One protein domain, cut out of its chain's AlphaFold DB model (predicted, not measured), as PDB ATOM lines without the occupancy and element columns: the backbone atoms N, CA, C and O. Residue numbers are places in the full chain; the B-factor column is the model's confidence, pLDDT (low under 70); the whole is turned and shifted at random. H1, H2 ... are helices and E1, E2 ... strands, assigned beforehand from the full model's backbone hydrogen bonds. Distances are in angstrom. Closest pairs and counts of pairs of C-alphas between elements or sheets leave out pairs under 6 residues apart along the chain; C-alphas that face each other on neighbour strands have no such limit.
ATOM      1  N   ILE A   2       5.131 -35.027  61.477       35.59
ATOM      2  CA  ILE A   2       3.986 -34.524  60.715       35.59
ATOM      3  C   ILE A   2       4.376 -33.108  60.292       35.59
ATOM      4  O   ILE A   2       4.632 -32.270  61.152       35.59
ATOM      5  N   ASN A   3       4.503 -32.874  58.986       42.09
ATOM      6  CA  ASN A   3       4.685 -31.532  58.435       42.09
ATOM      7  C   ASN A   3       3.330 -30.822  58.497       42.09
ATOM      8  O   ASN A   3       2.577 -30.828  57.525       42.09
ATOM      9  N   GLU A   4       2.989 -30.278  59.659       46.34
ATOM     10  CA  GLU A   4       1.863 -29.363  59.788       46.34
ATOM     11  C   GLU A   4       2.339 -27.964  59.417       46.34
ATOM     12  O   GLU A   4       3.289 -27.428  59.988       46.34
ATOM     13  N   TYR A   5       1.687 -27.382  58.416       61.44
ATOM     14  CA  TYR A   5       1.834 -25.965  58.155       61.44
ATOM     15  C   TYR A   5       1.267 -25.189  59.353       61.44
ATOM     16  O   TYR A   5       0.245 -25.585  59.912       61.44
ATOM     17  N   GLY A   6       1.950 -24.120  59.777       63.03
ATOM     18  CA  GLY A   6       1.571 -23.355  60.969       63.03
ATOM     19  C   GLY A   6       0.120 -22.845  60.924       63.03
ATOM     20  O   GLY A   6      -0.460 -22.743  59.843       63.03
ATOM     21  N   PRO A   7      -0.477 -22.485  62.075       63.72
ATOM     22  CA  PRO A   7      -1.891 -22.097  62.178       63.72
ATOM     23  C   PRO A   7      -2.296 -20.904  61.289       63.72
ATOM     24  O   PRO A   7      -3.476 -20.730  61.007       63.72
ATOM     25  N   GLU A   8      -1.333 -20.121  60.798       65.56
ATOM     26  CA  GLU A   8      -1.547 -19.009  59.860       65.56
ATOM     27  C   GLU A   8      -1.438 -19.408  58.374       65.56
ATOM     28  O   GLU A   8      -1.516 -18.557  57.494       65.56
ATOM     29  N   PHE A   9      -1.263 -20.695  58.055       62.94
ATOM     30  CA  PHE A   9      -1.122 -21.182  56.677       62.94
ATOM     31  C   PHE A   9      -2.464 -21.479  55.977       62.94
ATOM     32  O   PHE A   9      -2.504 -21.909  54.824       62.94
ATOM     33  N   SER A  10      -3.600 -21.272  56.636       63.88
ATOM     34  CA  SER A  10      -4.906 -21.476  56.002       63.88
ATOM     35  C   SER A  10      -5.984 -20.634  56.670       63.88
ATOM     36  O   SER A  10      -6.126 -20.672  57.889       63.88
ATOM     37  N   GLY A  11      -6.774 -19.912  55.875       66.12
ATOM     38  CA  GLY A  11      -7.906 -19.113  56.341       66.12
ATOM     39  C   GLY A  11      -8.539 -18.299  55.204       66.12
ATOM     40  O   GLY A  11      -7.899 -18.111  54.167       66.12
ATOM     41  N   PRO A  12      -9.790 -17.825  55.351       68.00
ATOM     42  CA  PRO A  12     -10.401 -16.905  54.390       68.00
ATOM     43  C   PRO A  12      -9.552 -15.631  54.261       68.00
ATOM     44  O   PRO A  12      -9.147 -15.077  55.278       68.00
ATOM     45  N   ASP A  13      -9.283 -15.179  53.032       62.88
ATOM     46  CA  ASP A  13      -8.445 -14.003  52.720       62.88
ATOM     47  C   ASP A  13      -6.978 -14.054  53.201       62.88
ATOM     48  O   ASP A  13      -6.253 -13.061  53.107       62.88
ATOM     49  N   VAL A  14      -6.489 -15.214  53.652       64.44
ATOM     50  CA  VAL A  14      -5.074 -15.383  53.999       64.44
ATOM     51  C   VAL A  14      -4.277 -15.730  52.740       64.44
ATOM     52  O   VAL A  14      -4.230 -16.879  52.303       64.44
ATOM     53  N   ASP A  15      -3.623 -14.724  52.158       61.84
ATOM     54  CA  ASP A  15      -2.560 -14.926  51.169       61.84
ATOM     55  C   ASP A  15      -1.279 -15.366  51.893       61.84
ATOM     56  O   ASP A  15      -0.396 -14.562  52.197       61.84
ATOM     57  N   THR A  16      -1.183 -16.664  52.178       63.25
ATOM     58  CA  THR A  16       0.001 -17.288  52.800       63.25
ATOM     59  C   THR A  16       1.259 -17.160  51.965       63.25
ATOM     60  O   THR A  16       2.372 -17.371  52.453       63.25
ATOM     61  N   LEU A  17       1.092 -16.821  50.690       65.00
ATOM     62  CA  LEU A  17       2.195 -16.635  49.785       65.00
ATOM     63  C   LEU A  17       2.755 -15.211  49.930       65.00
ATOM     64  O   LEU A  17       3.962 -15.057  49.780       65.00
ATOM     65  N   ARG A  18       1.974 -14.230  50.405       62.28
ATOM     66  CA  ARG A  18       2.279 -12.785  50.467       62.28
ATOM     67  C   ARG A  18       2.259 -12.131  49.074       62.28
ATOM     68  O   ARG A  18       2.659 -12.710  48.061       62.28
ATOM     69  N   ARG A  19       1.862 -10.854  49.012       60.78
ATOM     70  CA  ARG A  19       1.854 -10.074  47.759       60.78
ATOM     71  C   ARG A  19       3.257  -9.953  47.158       60.78
ATOM     72  O   ARG A  19       4.211  -9.622  47.849       60.78
ATOM     73  N   GLY A  20       3.350 -10.107  45.835       59.69
ATOM     74  CA  GLY A  20       4.587  -9.857  45.079       59.69
ATOM     75  C   GLY A  20       5.527 -11.056  44.947       59.69
ATOM     76  O   GLY A  20       6.647 -10.880  44.479       59.69
ATOM     77  N   ARG A  21       5.068 -12.260  45.304       65.62
ATOM     78  CA  ARG A  21       5.834 -13.510  45.192       65.62
ATOM     79  C   ARG A  21       6.319 -13.833  43.788       65.62
ATOM     80  O   ARG A  21       7.490 -14.136  43.611       65.62
ATOM     81  N   ALA A  22       5.418 -13.763  42.811       60.16
ATOM     82  CA  ALA A  22       5.769 -13.900  41.411       60.16
ATOM     83  C   ALA A  22       6.239 -12.522  40.983       60.16
ATOM     84  O   ALA A  22       5.452 -11.566  40.922       60.16
ATOM     85  N   THR A  23       7.530 -12.392  40.693       64.06
ATOM     86  CA  THR A  23       7.975 -11.204  39.974       64.06
ATOM     87  C   THR A  23       7.209 -11.104  38.660       64.06
ATOM     88  O   THR A  23       6.688 -12.099  38.170       64.06
ATOM     89  N   ARG A  24       7.042  -9.881  38.129       61.16
ATOM     90  CA  ARG A  24       6.099  -9.529  37.039       61.16
ATOM     91  C   ARG A  24       6.420 -10.175  35.669       61.16
ATOM     92  O   ARG A  24       6.421  -9.482  34.653       61.16
ATOM     93  N   GLY A  25       6.768 -11.459  35.630       60.59
ATOM     94  CA  GLY A  25       7.167 -12.222  34.456       60.59
ATOM     95  C   GLY A  25       8.483 -11.758  33.843       60.59
ATOM     96  O   GLY A  25       8.710 -11.984  32.664       60.59
ATOM     97  N   ARG A  26       9.346 -11.046  34.580       70.31
ATOM     98  CA  ARG A  26      10.595 -10.493  34.035       70.31
ATOM     99  C   ARG A  26      11.791 -11.327  34.471       70.31
ATOM    100  O   ARG A  26      12.094 -11.389  35.655       70.31
ATOM    101  N   ALA A  27      12.548 -11.844  33.502       71.56
ATOM    102  CA  ALA A  27      13.759 -12.635  33.744       71.56
ATOM    103  C   ALA A  27      14.778 -11.948  34.674       71.56
ATOM    104  O   ALA A  27      15.382 -12.592  35.522       71.56
ATOM    105  N   LYS A  28      14.939 -10.622  34.561       75.44
ATOM    106  CA  LYS A  28      15.859  -9.854  35.418       75.44
ATOM    107  C   LYS A  28      15.454  -9.822  36.895       75.44
ATOM    108  O   LYS A  28      16.311  -9.659  37.751       75.44
ATOM    109  N   ASP A  29      14.167  -9.985  37.179       75.88
ATOM    110  CA  ASP A  29      13.608  -9.911  38.524       75.88
ATOM    111  C   ASP A  29      13.440 -11.327  39.125       75.88
ATOM    112  O   ASP A  29      12.934 -11.473  40.230       75.88
ATOM    113  N   ALA A  30      13.886 -12.384  38.431       75.75
ATOM    114  CA  ALA A  30      13.725 -13.776  38.866       75.75
ATOM    115  C   ALA A  30      14.331 -14.059  40.252       75.75
ATOM    116  O   ALA A  30      13.722 -14.759  41.047       75.75
ATOM    117  N   HIS A  31      15.476 -13.446  40.572       75.25
ATOM    118  CA  HIS A  31      16.150 -13.576  41.871       75.25
ATOM    119  C   HIS A  31      15.329 -13.052  43.061       75.25
ATOM    120  O   HIS A  31      15.622 -13.399  44.195       75.25
ATOM    121  N   LYS A  32      14.302 -12.229  42.812       75.56
ATOM    122  CA  LYS A  32      13.389 -11.710  43.845       75.56
ATOM    123  C   LYS A  32      12.122 -12.554  43.980       75.56
ATOM    124  O   LYS A  32      11.239 -12.200  44.755       75.56
ATOM    125  N   SER A  33      11.986 -13.609  43.172       72.19
ATOM    126  CA  SER A  33      10.836 -14.501  43.256       72.19
ATOM    127  C   SER A  33      10.966 -15.359  44.506       72.19
ATOM    128  O   SER A  33      11.934 -16.100  44.653       72.19
ATOM    129  N   ASN A  34       9.972 -15.281  45.388       67.50
ATOM    130  CA  ASN A  34       9.907 -16.088  46.611       67.50
ATOM    131  C   ASN A  34       9.045 -17.352  46.405       67.50
ATOM    132  O   ASN A  34       8.345 -17.843  47.289       67.50
ATOM    133  N   PHE A  35       9.044 -17.860  45.181       68.88
ATOM    134  CA  PHE A  35       8.460 -19.141  44.830       68.88
ATOM    135  C   PHE A  35       9.534 -20.194  44.592       68.88
ATOM    136  O   PHE A  35      10.689 -19.873  44.309       68.88
ATOM    137  N   LEU A  36       9.135 -21.466  44.664       66.31
ATOM    138  CA  LEU A  36       9.997 -22.582  44.298       66.31
ATOM    139  C   LEU A  36      10.283 -22.513  42.797       66.31
ATOM    140  O   LEU A  36       9.444 -22.868  41.974       66.31
ATOM    141  N   HIS A  37      11.482 -22.069  42.444       74.56
ATOM    142  CA  HIS A  37      11.940 -22.022  41.066       74.56
ATOM    143  C   HIS A  37      13.311 -22.688  40.943       74.56
ATOM    144  O   HIS A  37      14.090 -22.690  41.900       74.56
ATOM    145  N   PRO A  38      13.636 -23.269  39.774       77.94
ATOM    146  CA  PRO A  38      14.957 -23.828  39.557       77.94
ATOM    147  C   PRO A  38      16.034 -22.745  39.673       77.94
ATOM    148  O   PRO A  38      15.963 -21.700  39.014       77.94
ATOM    149  N   VAL A  39      17.061 -23.037  40.468       83.81
ATOM    150  CA  VAL A  39      18.285 -22.239  40.555       83.81
ATOM    151  C   VAL A  39      19.452 -23.119  40.136       83.81
ATOM    152  O   VAL A  39      19.665 -24.197  40.689       83.81
ATOM    153  N   PHE A  40      20.204 -22.672  39.132       86.88
ATOM    154  CA  PHE A  40      21.417 -23.357  38.697       86.88
ATOM    155  C   PHE A  40      22.626 -22.759  39.403       86.88
ATOM    156  O   PHE A  40      22.913 -21.572  39.248       86.88
ATOM    157  N   TYR A  41      23.353 -23.602  40.129       86.62
ATOM    158  CA  TYR A  41      24.599 -23.252  40.796       86.62
ATOM    159  C   TYR A  41      25.779 -23.779  39.988       86.62
ATOM    160  O   TYR A  41      25.814 -24.952  39.618       86.62
ATOM    161  N   PHE A  42      26.746 -22.911  39.713       88.31
ATOM    162  CA  PHE A  42      27.989 -23.289  39.060       88.31
ATOM    163  C   PHE A  42      29.173 -23.023  39.986       88.31
ATOM    164  O   PHE A  42      29.330 -21.922  40.521       88.31
ATOM    165  N   TYR A  43      30.010 -24.043  40.129       86.25
ATOM    166  CA  TYR A  43      31.218 -24.043  40.936       86.25
ATOM    167  C   TYR A  43      32.414 -24.228  40.003       86.25
ATOM    168  O   TYR A  43      32.453 -25.196  39.247       86.25
ATOM    169  N   ASP A  44      33.389 -23.311  40.047       81.56
ATOM    170  CA  ASP A  44      34.613 -23.438  39.231       81.56
ATOM    171  C   ASP A  44      35.473 -24.638  39.664       81.56
ATOM    172  O   ASP A  44      36.296 -25.142  38.899       81.56
ATOM    173  N   ARG A  45      35.308 -25.073  40.917       77.31
ATOM    174  CA  ARG A  45      35.960 -26.250  41.495       77.31
ATOM    175  C   ARG A  45      34.946 -27.371  41.688       77.31
ATOM    176  O   ARG A  45      33.739 -27.149  41.639       77.31
ATOM    177  N   TYR A  46      35.459 -28.572  41.926       72.00
ATOM    178  CA  TYR A  46      34.644 -29.705  42.345       72.00
ATOM    179  C   TYR A  46      33.820 -29.346  43.587       72.00
ATOM    180  O   TYR A  46      34.237 -28.533  44.417       72.00
ATOM    181  N   LEU A  47      32.634 -29.950  43.686       73.31
ATOM    182  CA  LEU A  47      31.856 -29.905  44.917       73.31
ATOM    183  C   LEU A  47      32.737 -30.468  46.038       73.31
ATOM    184  O   LEU A  47      33.353 -31.518  45.824       73.31
ATOM    185  N   PRO A  48      32.853 -29.771  47.179       69.88
ATOM    186  CA  PRO A  48      33.665 -30.267  48.271       69.88
ATOM    187  C   PRO A  48      33.134 -31.620  48.734       69.88
ATOM    188  O   PRO A  48      31.927 -31.866  48.739       69.88
ATOM    189  N   SER A  49      34.062 -32.499  49.082       73.94
ATOM    190  CA  SER A  49      33.771 -33.787  49.701       73.94
ATOM    191  C   SER A  49      33.091 -33.607  51.058       73.94
ATOM    192  O   SER A  49      33.231 -32.565  51.697       73.94
ATOM    193  N   ASP A  50      32.401 -34.645  51.533       72.69
ATOM    194  CA  ASP A  50      31.748 -34.633  52.850       72.69
ATOM    195  C   ASP A  50      32.731 -34.280  53.982       72.69
ATOM    196  O   ASP A  50      32.373 -33.594  54.937       72.69
ATOM    197  N   GLU A  51      33.997 -34.692  53.849       72.69
ATOM    198  CA  GLU A  51      35.072 -34.369  54.789       72.69
ATOM    199  C   GLU A  51      35.476 -32.886  54.720       72.69
ATOM    200  O   GLU A  51      35.644 -32.233  55.750       72.69
ATOM    201  N   GLU A  52      35.576 -32.312  53.518       71.88
ATOM    202  CA  GLU A  52      35.816 -30.874  53.338       71.88
ATOM    203  C   GLU A  52      34.638 -30.043  53.867       71.88
ATOM    204  O   GLU A  52      34.862 -29.031  54.527       71.88
ATOM    205  N   ILE A  53      33.397 -30.491  53.653       71.12
ATOM    206  CA  ILE A  53      32.186 -29.852  54.190       71.12
ATOM    207  C   ILE A  53      32.188 -29.888  55.723       71.12
ATOM    208  O   ILE A  53      31.941 -28.860  56.356       71.12
ATOM    209  N   ALA A  54      32.527 -31.030  56.327       70.31
ATOM    210  CA  ALA A  54      32.629 -31.168  57.781       70.31
ATOM    211  C   ALA A  54      33.713 -30.254  58.388       70.31
ATOM    212  O   ALA A  54      33.537 -29.726  59.487       70.31
ATOM    213  N   ASN A  55      34.805 -30.019  57.654       69.25
ATOM    214  CA  ASN A  55      35.926 -29.186  58.093       69.25
ATOM    215  C   ASN A  55      35.708 -27.671  57.892       69.25
ATOM    216  O   ASN A  55      36.448 -26.871  58.470       69.25
ATOM    217  N   LEU A  56      34.706 -27.245  57.111       63.69
ATOM    218  CA  LEU A  56      34.420 -25.825  56.832       63.69
ATOM    219  C   LEU A  56      33.735 -25.072  58.002       63.69
ATOM    220  O   LEU A  56      33.625 -23.841  57.962       63.69
ATOM    221  N   GLY A  57      33.343 -25.760  59.081       60.62
ATOM    222  CA  GLY A  57      32.835 -25.143  60.319       60.62
ATOM    223  C   GLY A  57      31.471 -24.446  60.170       60.62
ATOM    224  O   GLY A  57      30.663 -24.836  59.348       60.62
ATOM    225  N   GLN A  58      31.177 -23.410  60.972       53.19
ATOM    226  CA  GLN A  58      29.919 -22.625  60.902       53.19
ATOM    227  C   GLN A  58      29.902 -21.555  59.788       53.19
ATOM    228  O   GLN A  58      28.909 -20.855  59.626       53.19
ATOM    229  N   ASN A  59      30.978 -21.418  59.004       51.56
ATOM    230  CA  ASN A  59      31.084 -20.434  57.912       51.56
ATOM    231  C   ASN A  59      30.551 -20.969  56.575       51.56
ATOM    232  O   ASN A  59      31.001 -20.559  55.501       51.56
ATOM    233  N   ILE A  60      29.617 -21.913  56.632       55.06
ATOM    234  CA  ILE A  60      29.039 -22.512  55.440       55.06
ATOM    235  C   ILE A  60      27.839 -21.663  55.025       55.06
ATOM    236  O   ILE A  60      27.060 -21.199  55.857       55.06
ATOM    237  N   TRP A  61      27.684 -21.456  53.717       51.59
ATOM    238  CA  TRP A  61      26.404 -21.034  53.148       51.59
ATOM    239  C   TRP A  61      25.301 -21.953  53.716       51.59
ATOM    240  O   TRP A  61      25.601 -23.128  53.931       51.59
ATOM    241  N   PRO A  62      24.057 -21.496  53.949       55.22
ATOM    242  CA  PRO A  62      23.064 -22.161  54.817       55.22
ATOM    243  C   PRO A  62      22.727 -23.644  54.536       55.22
ATOM    244  O   PRO A  62      21.985 -24.253  55.295       55.22
ATOM    245  N   TYR A  63      23.284 -24.250  53.485       58.34
ATOM    246  CA  TYR A  63      23.018 -25.610  53.019       58.34
ATOM    247  C   TYR A  63      24.239 -26.545  52.997       58.34
ATOM    248  O   TYR A  63      24.187 -27.579  52.339       58.34
ATOM    249  N   GLY A  64      25.356 -26.210  53.651       63.44
ATOM    250  CA  GLY A  64      26.520 -27.112  53.661       63.44
ATOM    251  C   GLY A  64      27.393 -27.040  52.395       63.44
ATOM    252  O   GLY A  64      28.352 -27.789  52.262       63.44
ATOM    253  N   LEU A  65      27.091 -26.127  51.467       70.50
ATOM    254  CA  LEU A  65      27.834 -25.943  50.219       70.50
ATOM    255  C   LEU A  65      28.659 -24.647  50.247       70.50
ATOM    256  O   LEU A  65      28.282 -23.685  50.918       70.50
ATOM    257  N   PRO A  66      29.777 -24.568  49.507       74.50
ATOM    258  CA  PRO A  66      30.505 -23.319  49.346       74.50
ATOM    259  C   PRO A  66      29.655 -22.324  48.550       74.50
ATOM    260  O   PRO A  66      28.651 -22.675  47.920       74.50
ATOM    261  N   ARG A  67      30.073 -21.059  48.547       77.69
ATOM    262  CA  ARG A  67      29.428 -20.052  47.705       77.69
ATOM    263  C   ARG A  67      29.672 -20.391  46.222       77.69
ATOM    264  O   ARG A  67      30.829 -20.588  45.846       77.69
ATOM    265  N   PRO A  68      28.626 -20.457  45.379       84.62
ATOM    266  CA  PRO A  68      28.779 -20.707  43.947       84.62
ATOM    267  C   PRO A  68      29.522 -19.552  43.268       84.62
ATOM    268  O   PRO A  68      29.324 -18.385  43.611       84.62
ATOM    269  N   SER A  69      30.334 -19.871  42.261       86.69
ATOM    270  CA  SER A  69      31.032 -18.877  41.437       86.69
ATOM    271  C   SER A  69      30.066 -18.096  40.553       86.69
ATOM    272  O   SER A  69      30.271 -16.913  40.268       86.69
ATOM    273  N   LYS A  70      29.026 -18.778  40.066       88.81
ATOM    274  CA  LYS A  70      27.959 -18.192  39.252       88.81
ATOM    275  C   LYS A  70      26.640 -18.869  39.583       88.81
ATOM    276  O   LYS A  70      26.601 -20.054  39.904       88.81
ATOM    277  N   LEU A  71      25.561 -18.112  39.458       89.12
ATOM    278  CA  LEU A  71      24.212 -18.588  39.712       89.12
ATOM    279  C   LEU A  71      23.261 -18.085  38.626       89.12
ATOM    280  O   LEU A  71      23.474 -17.011  38.055       89.12
ATOM    281  N   HIS A  72      22.219 -18.859  38.337       87.38
ATOM    282  CA  HIS A  72      21.163 -18.473  37.408       87.38
ATOM    283  C   HIS A  72      19.794 -18.835  37.974       87.38
ATOM    284  O   HIS A  72      19.469 -20.014  38.117       87.38
ATOM    285  N   HIS A  73      18.998 -17.804  38.259       83.50
ATOM    286  CA  HIS A  73      17.588 -17.944  38.602       83.50
ATOM    287  C   HIS A  73      16.759 -18.026  37.328       83.50
ATOM    288  O   HIS A  73      16.859 -17.164  36.448       83.50
ATOM    289  N   VAL A  74      15.909 -19.041  37.252       77.56
ATOM    290  CA  VAL A  74      14.894 -19.137  36.209       77.56
ATOM    291  C   VAL A  74      13.672 -18.358  36.672       77.56
ATOM    292  O   VAL A  74      13.174 -18.595  37.767       77.56
ATOM    293  N   ALA A  75      13.181 -17.434  35.840       72.00
ATOM    294  CA  ALA A  75      11.898 -16.796  36.106       72.00
ATOM    295  C   ALA A  75      10.810 -17.865  36.150       72.00
ATOM    296  O   ALA A  75      10.653 -18.637  35.203       72.00
ATOM    297  N   GLU A  76      10.096 -17.903  37.260       65.38
ATOM    298  CA  GLU A  76       9.012 -18.838  37.463       65.38
ATOM    299  C   GLU A  76       7.834 -18.505  36.538       65.38
ATOM    300  O   GLU A  76       7.372 -17.366  36.467       65.38
ATOM    301  N   ASP A  77       7.348 -19.532  35.851       58.12
ATOM    302  CA  ASP A  77       5.984 -19.610  35.347       58.12
ATOM    303  C   ASP A  77       5.394 -20.868  35.992       58.12
ATOM    304  O   ASP A  77       5.965 -21.953  35.840       58.12
ATOM    305  N   PHE A  78       4.305 -20.729  36.756       55.84
ATOM    306  CA  PHE A  78       3.670 -21.801  37.540       55.84
ATOM    307  C   PHE A  78       3.399 -23.071  36.733       55.84
ATOM    308  O   PHE A  78       3.298 -24.164  37.287       55.84
ATOM    309  N   LEU A  79       3.269 -22.935  35.417       55.44
ATOM    310  CA  LEU A  79       2.987 -24.051  34.532       55.44
ATOM    311  C   LEU A  79       4.249 -24.824  34.119       55.44
ATOM    312  O   LEU A  79       4.143 -25.804  33.386       55.44
ATOM    313  N   THR A  80       5.449 -24.423  34.560       54.91
ATOM    314  CA  THR A  80       6.741 -24.932  34.050       54.91
ATOM    315  C   THR A  80       6.817 -24.877  32.520       54.91
ATOM    316  O   THR A  80       7.446 -25.709  31.867       54.91
ATOM    317  N   ILE A  81       6.139 -23.893  31.928       56.75
ATOM    318  CA  ILE A  81       6.027 -23.737  30.485       56.75
ATOM    319  C   ILE A  81       7.170 -22.837  30.007       56.75
ATOM    320  O   ILE A  81       7.180 -21.624  30.180       56.75
ATOM    321  N   TRP A  82       8.150 -23.442  29.341       63.53
ATOM    322  CA  TRP A  82       9.346 -22.760  28.835       63.53
ATOM    323  C   TRP A  82       9.121 -22.101  27.464       63.53
ATOM    324  O   TRP A  82       9.978 -22.184  26.584       63.53
ATOM    325  N   LEU A  83       7.968 -21.465  27.235       58.56
ATOM    326  CA  LEU A  83       7.623 -20.925  25.906       58.56
ATOM    327  C   LEU A  83       8.267 -19.564  25.619       58.56
ATOM    328  O   LEU A  83       8.471 -19.199  24.461       58.56
ATOM    329  N   GLY A  84       8.640 -18.813  26.656       67.31
ATOM    330  CA  GLY A  84       9.330 -17.539  26.497       67.31
ATOM    331  C   GLY A  84      10.785 -17.733  26.072       67.31
ATOM    332  O   GLY A  84      11.675 -17.747  26.922       67.31
ATOM    333  N   SER A  85      11.059 -17.822  24.766       70.25
ATOM    334  CA  SER A  85      12.427 -17.959  24.234       70.25
ATOM    335  C   SER A  85      13.377 -16.894  24.798       70.25
ATOM    336  O   SER A  85      14.464 -17.209  25.276       70.25
ATOM    337  N   LYS A  86      12.923 -15.638  24.839       72.62
ATOM    338  CA  LYS A  86      13.668 -14.490  25.380       72.62
ATOM    339  C   LYS A  86      13.747 -14.456  26.909       72.62
ATOM    340  O   LYS A  86      14.617 -13.770  27.434       72.62
ATOM    341  N   MET A  87      12.867 -15.166  27.613       69.00
ATOM    342  CA  MET A  87      12.759 -15.087  29.076       69.00
ATOM    343  C   MET A  87      13.426 -16.255  29.794       69.00
ATOM    344  O   MET A  87      13.995 -16.053  30.861       69.00
ATOM    345  N   HIS A  88      13.415 -17.443  29.190       75.12
ATOM    346  CA  HIS A  88      13.933 -18.653  29.826       75.12
ATOM    347  C   HIS A  88      15.033 -19.308  28.985       75.12
ATOM    348  O   HIS A  88      16.154 -19.480  29.454       75.12
ATOM    349  N   ILE A  89      14.761 -19.603  27.706       80.44
ATOM    350  CA  ILE A  89      15.670 -20.409  26.870       80.44
ATOM    351  C   ILE A  89      16.975 -19.668  26.555       80.44
ATOM    352  O   ILE A  89      18.059 -20.235  26.694       80.44
ATOM    353  N   LEU A  90      16.893 -18.421  26.085       83.88
ATOM    354  CA  LEU A  90      18.074 -17.647  25.701       83.88
ATOM    355  C   LEU A  90      18.936 -17.264  26.914       83.88
ATOM    356  O   LEU A  90      20.149 -17.466  26.826       83.88
ATOM    357  N   PRO A  91      18.375 -16.782  28.043       84.56
ATOM    358  CA  PRO A  91      19.164 -16.528  29.248       84.56
ATOM    359  C   PRO A  91      19.851 -17.785  29.787       84.56
ATOM    360  O   PRO A  91      21.046 -17.733  30.078       84.56
ATOM    361  N   LEU A  92      19.146 -18.922  29.835       86.31
ATOM    362  CA  LEU A  92      19.726 -20.185  30.292       86.31
ATOM    363  C   LEU A  92      20.837 -20.668  29.357       86.31
ATOM    364  O   LEU A  92      21.932 -20.986  29.814       86.31
ATOM    365  N   ARG A  93      20.601 -20.674  28.037       87.06
ATOM    366  CA  ARG A  93      21.647 -21.022  27.062       87.06
ATOM    367  C   ARG A  93      22.862 -20.129  27.246       87.06
ATOM    368  O   ARG A  93      23.976 -20.631  27.265       87.06
ATOM    369  N   ARG A  94      22.650 -18.823  27.423       86.06
ATOM    370  CA  ARG A  94      23.748 -17.878  27.606       86.06
ATOM    371  C   ARG A  94      24.531 -18.152  28.886       86.06
ATOM    372  O   ARG A  94      25.754 -18.089  28.856       86.06
ATOM    373  N   PHE A  95      23.847 -18.465  29.983       89.00
ATOM    374  CA  PHE A  95      24.493 -18.894  31.218       89.00
ATOM    375  C   PHE A  95      25.362 -20.136  30.977       89.00
ATOM    376  O   PHE A  95      26.549 -20.117  31.296       89.00
ATOM    377  N   LEU A  96      24.815 -21.160  30.317       89.94
ATOM    378  CA  LEU A  96      25.542 -22.388  29.993       89.94
ATOM    379  C   LEU A  96      26.750 -22.139  29.070       89.94
ATOM    380  O   LEU A  96      27.825 -22.690  29.294       89.94
ATOM    381  N   GLU A  97      26.617 -21.277  28.062       88.12
ATOM    382  CA  GLU A  97      27.729 -20.882  27.186       88.12
ATOM    383  C   GLU A  97      28.848 -20.180  27.966       88.12
ATOM    384  O   GLU A  97      30.030 -20.407  27.707       88.12
ATOM    385  N   VAL A  98      28.488 -19.336  28.938       88.75
ATOM    386  CA  VAL A  98      29.454 -18.616  29.778       88.75
ATOM    387  C   VAL A  98      30.200 -19.568  30.710       88.75
ATOM    388  O   VAL A  98      31.416 -19.442  30.821       88.75
ATOM    389  N   ILE A  99      29.510 -20.508  31.362       88.56
ATOM    390  CA  ILE A  99      30.165 -21.443  32.297       88.56
ATOM    391  C   ILE A  99      31.000 -22.506  31.574       88.56
ATOM    392  O   ILE A  99      32.021 -22.941  32.091       88.56
ATOM    393  N   THR A 100      30.587 -22.923  30.373       83.94
ATOM    394  CA  THR A 100      31.310 -23.944  29.594       83.94
ATOM    395  C   THR A 100      32.383 -23.355  28.684       83.94
ATOM    396  O   THR A 100      33.236 -24.089  28.191       83.94
ATOM    397  N   GLY A 101      32.335 -22.046  28.413       82.75
ATOM    398  CA  GLY A 101      33.188 -21.405  27.414       82.75
ATOM    399  C   GLY A 101      32.918 -21.890  25.983       82.75
ATOM    400  O   GLY A 101      33.775 -21.739  25.113       82.75
ATOM    401  N   GLN A 102      31.756 -22.497  25.728       78.06
ATOM    402  CA  GLN A 102      31.393 -23.066  24.431       78.06
ATOM    403  C   GLN A 102      30.163 -22.379  23.850       78.06
ATOM    404  O   GLN A 102      29.244 -22.012  24.569       78.06
TER     405      GLN A 102
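What this domain is: This is residues 2 to 102 of the 208 residues of the protein "Hypothetical protein" of Darwinula stevensoni (UniProt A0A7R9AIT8). With little regular structure, the model is a two-stranded antiparallel ribbon, E1 and E2, with long helix H3 along it and short H1 near one end; H2 lies far off on a loop, and residues 2 to 26 form a long tail. The printed part has 101 residues, 36 in named elements, ordered H1, E1, H2, E2, H3: mixed class. It is loose, radius of gyration of the C-alphas 17.6 A, spanning 49 by 39 by 20 A.

Where its parts are: Find E1, residues 39 to 42, from C-alpha 39 at (18.285, -22.239, 40.555); E2 is 70 to 73. H3, 85 to 100, runs 20.5 A to (31.310, -23.944, 29.594). H1 is 27 to 32, H2 50 to 55.

How they stand to each other: Between E1 and E2, N 40 and O 72 are 2.9 A apart, within hydrogen-bond range. The closest C-alphas of E2 and H3, 72 and 95, are 7.0 A apart. H2 and H3 are apart. O i to N i+4 pairs are within range throughout H2, 10 of 12 in H3, 0 of 2 in H1, where 2 of 3 i+3 pairs are.

The domain as a whole: The printed part has no cut. Links H2 to E2 and E2 to H3 are long. Low-confidence residues number 48, among them 2 to 25.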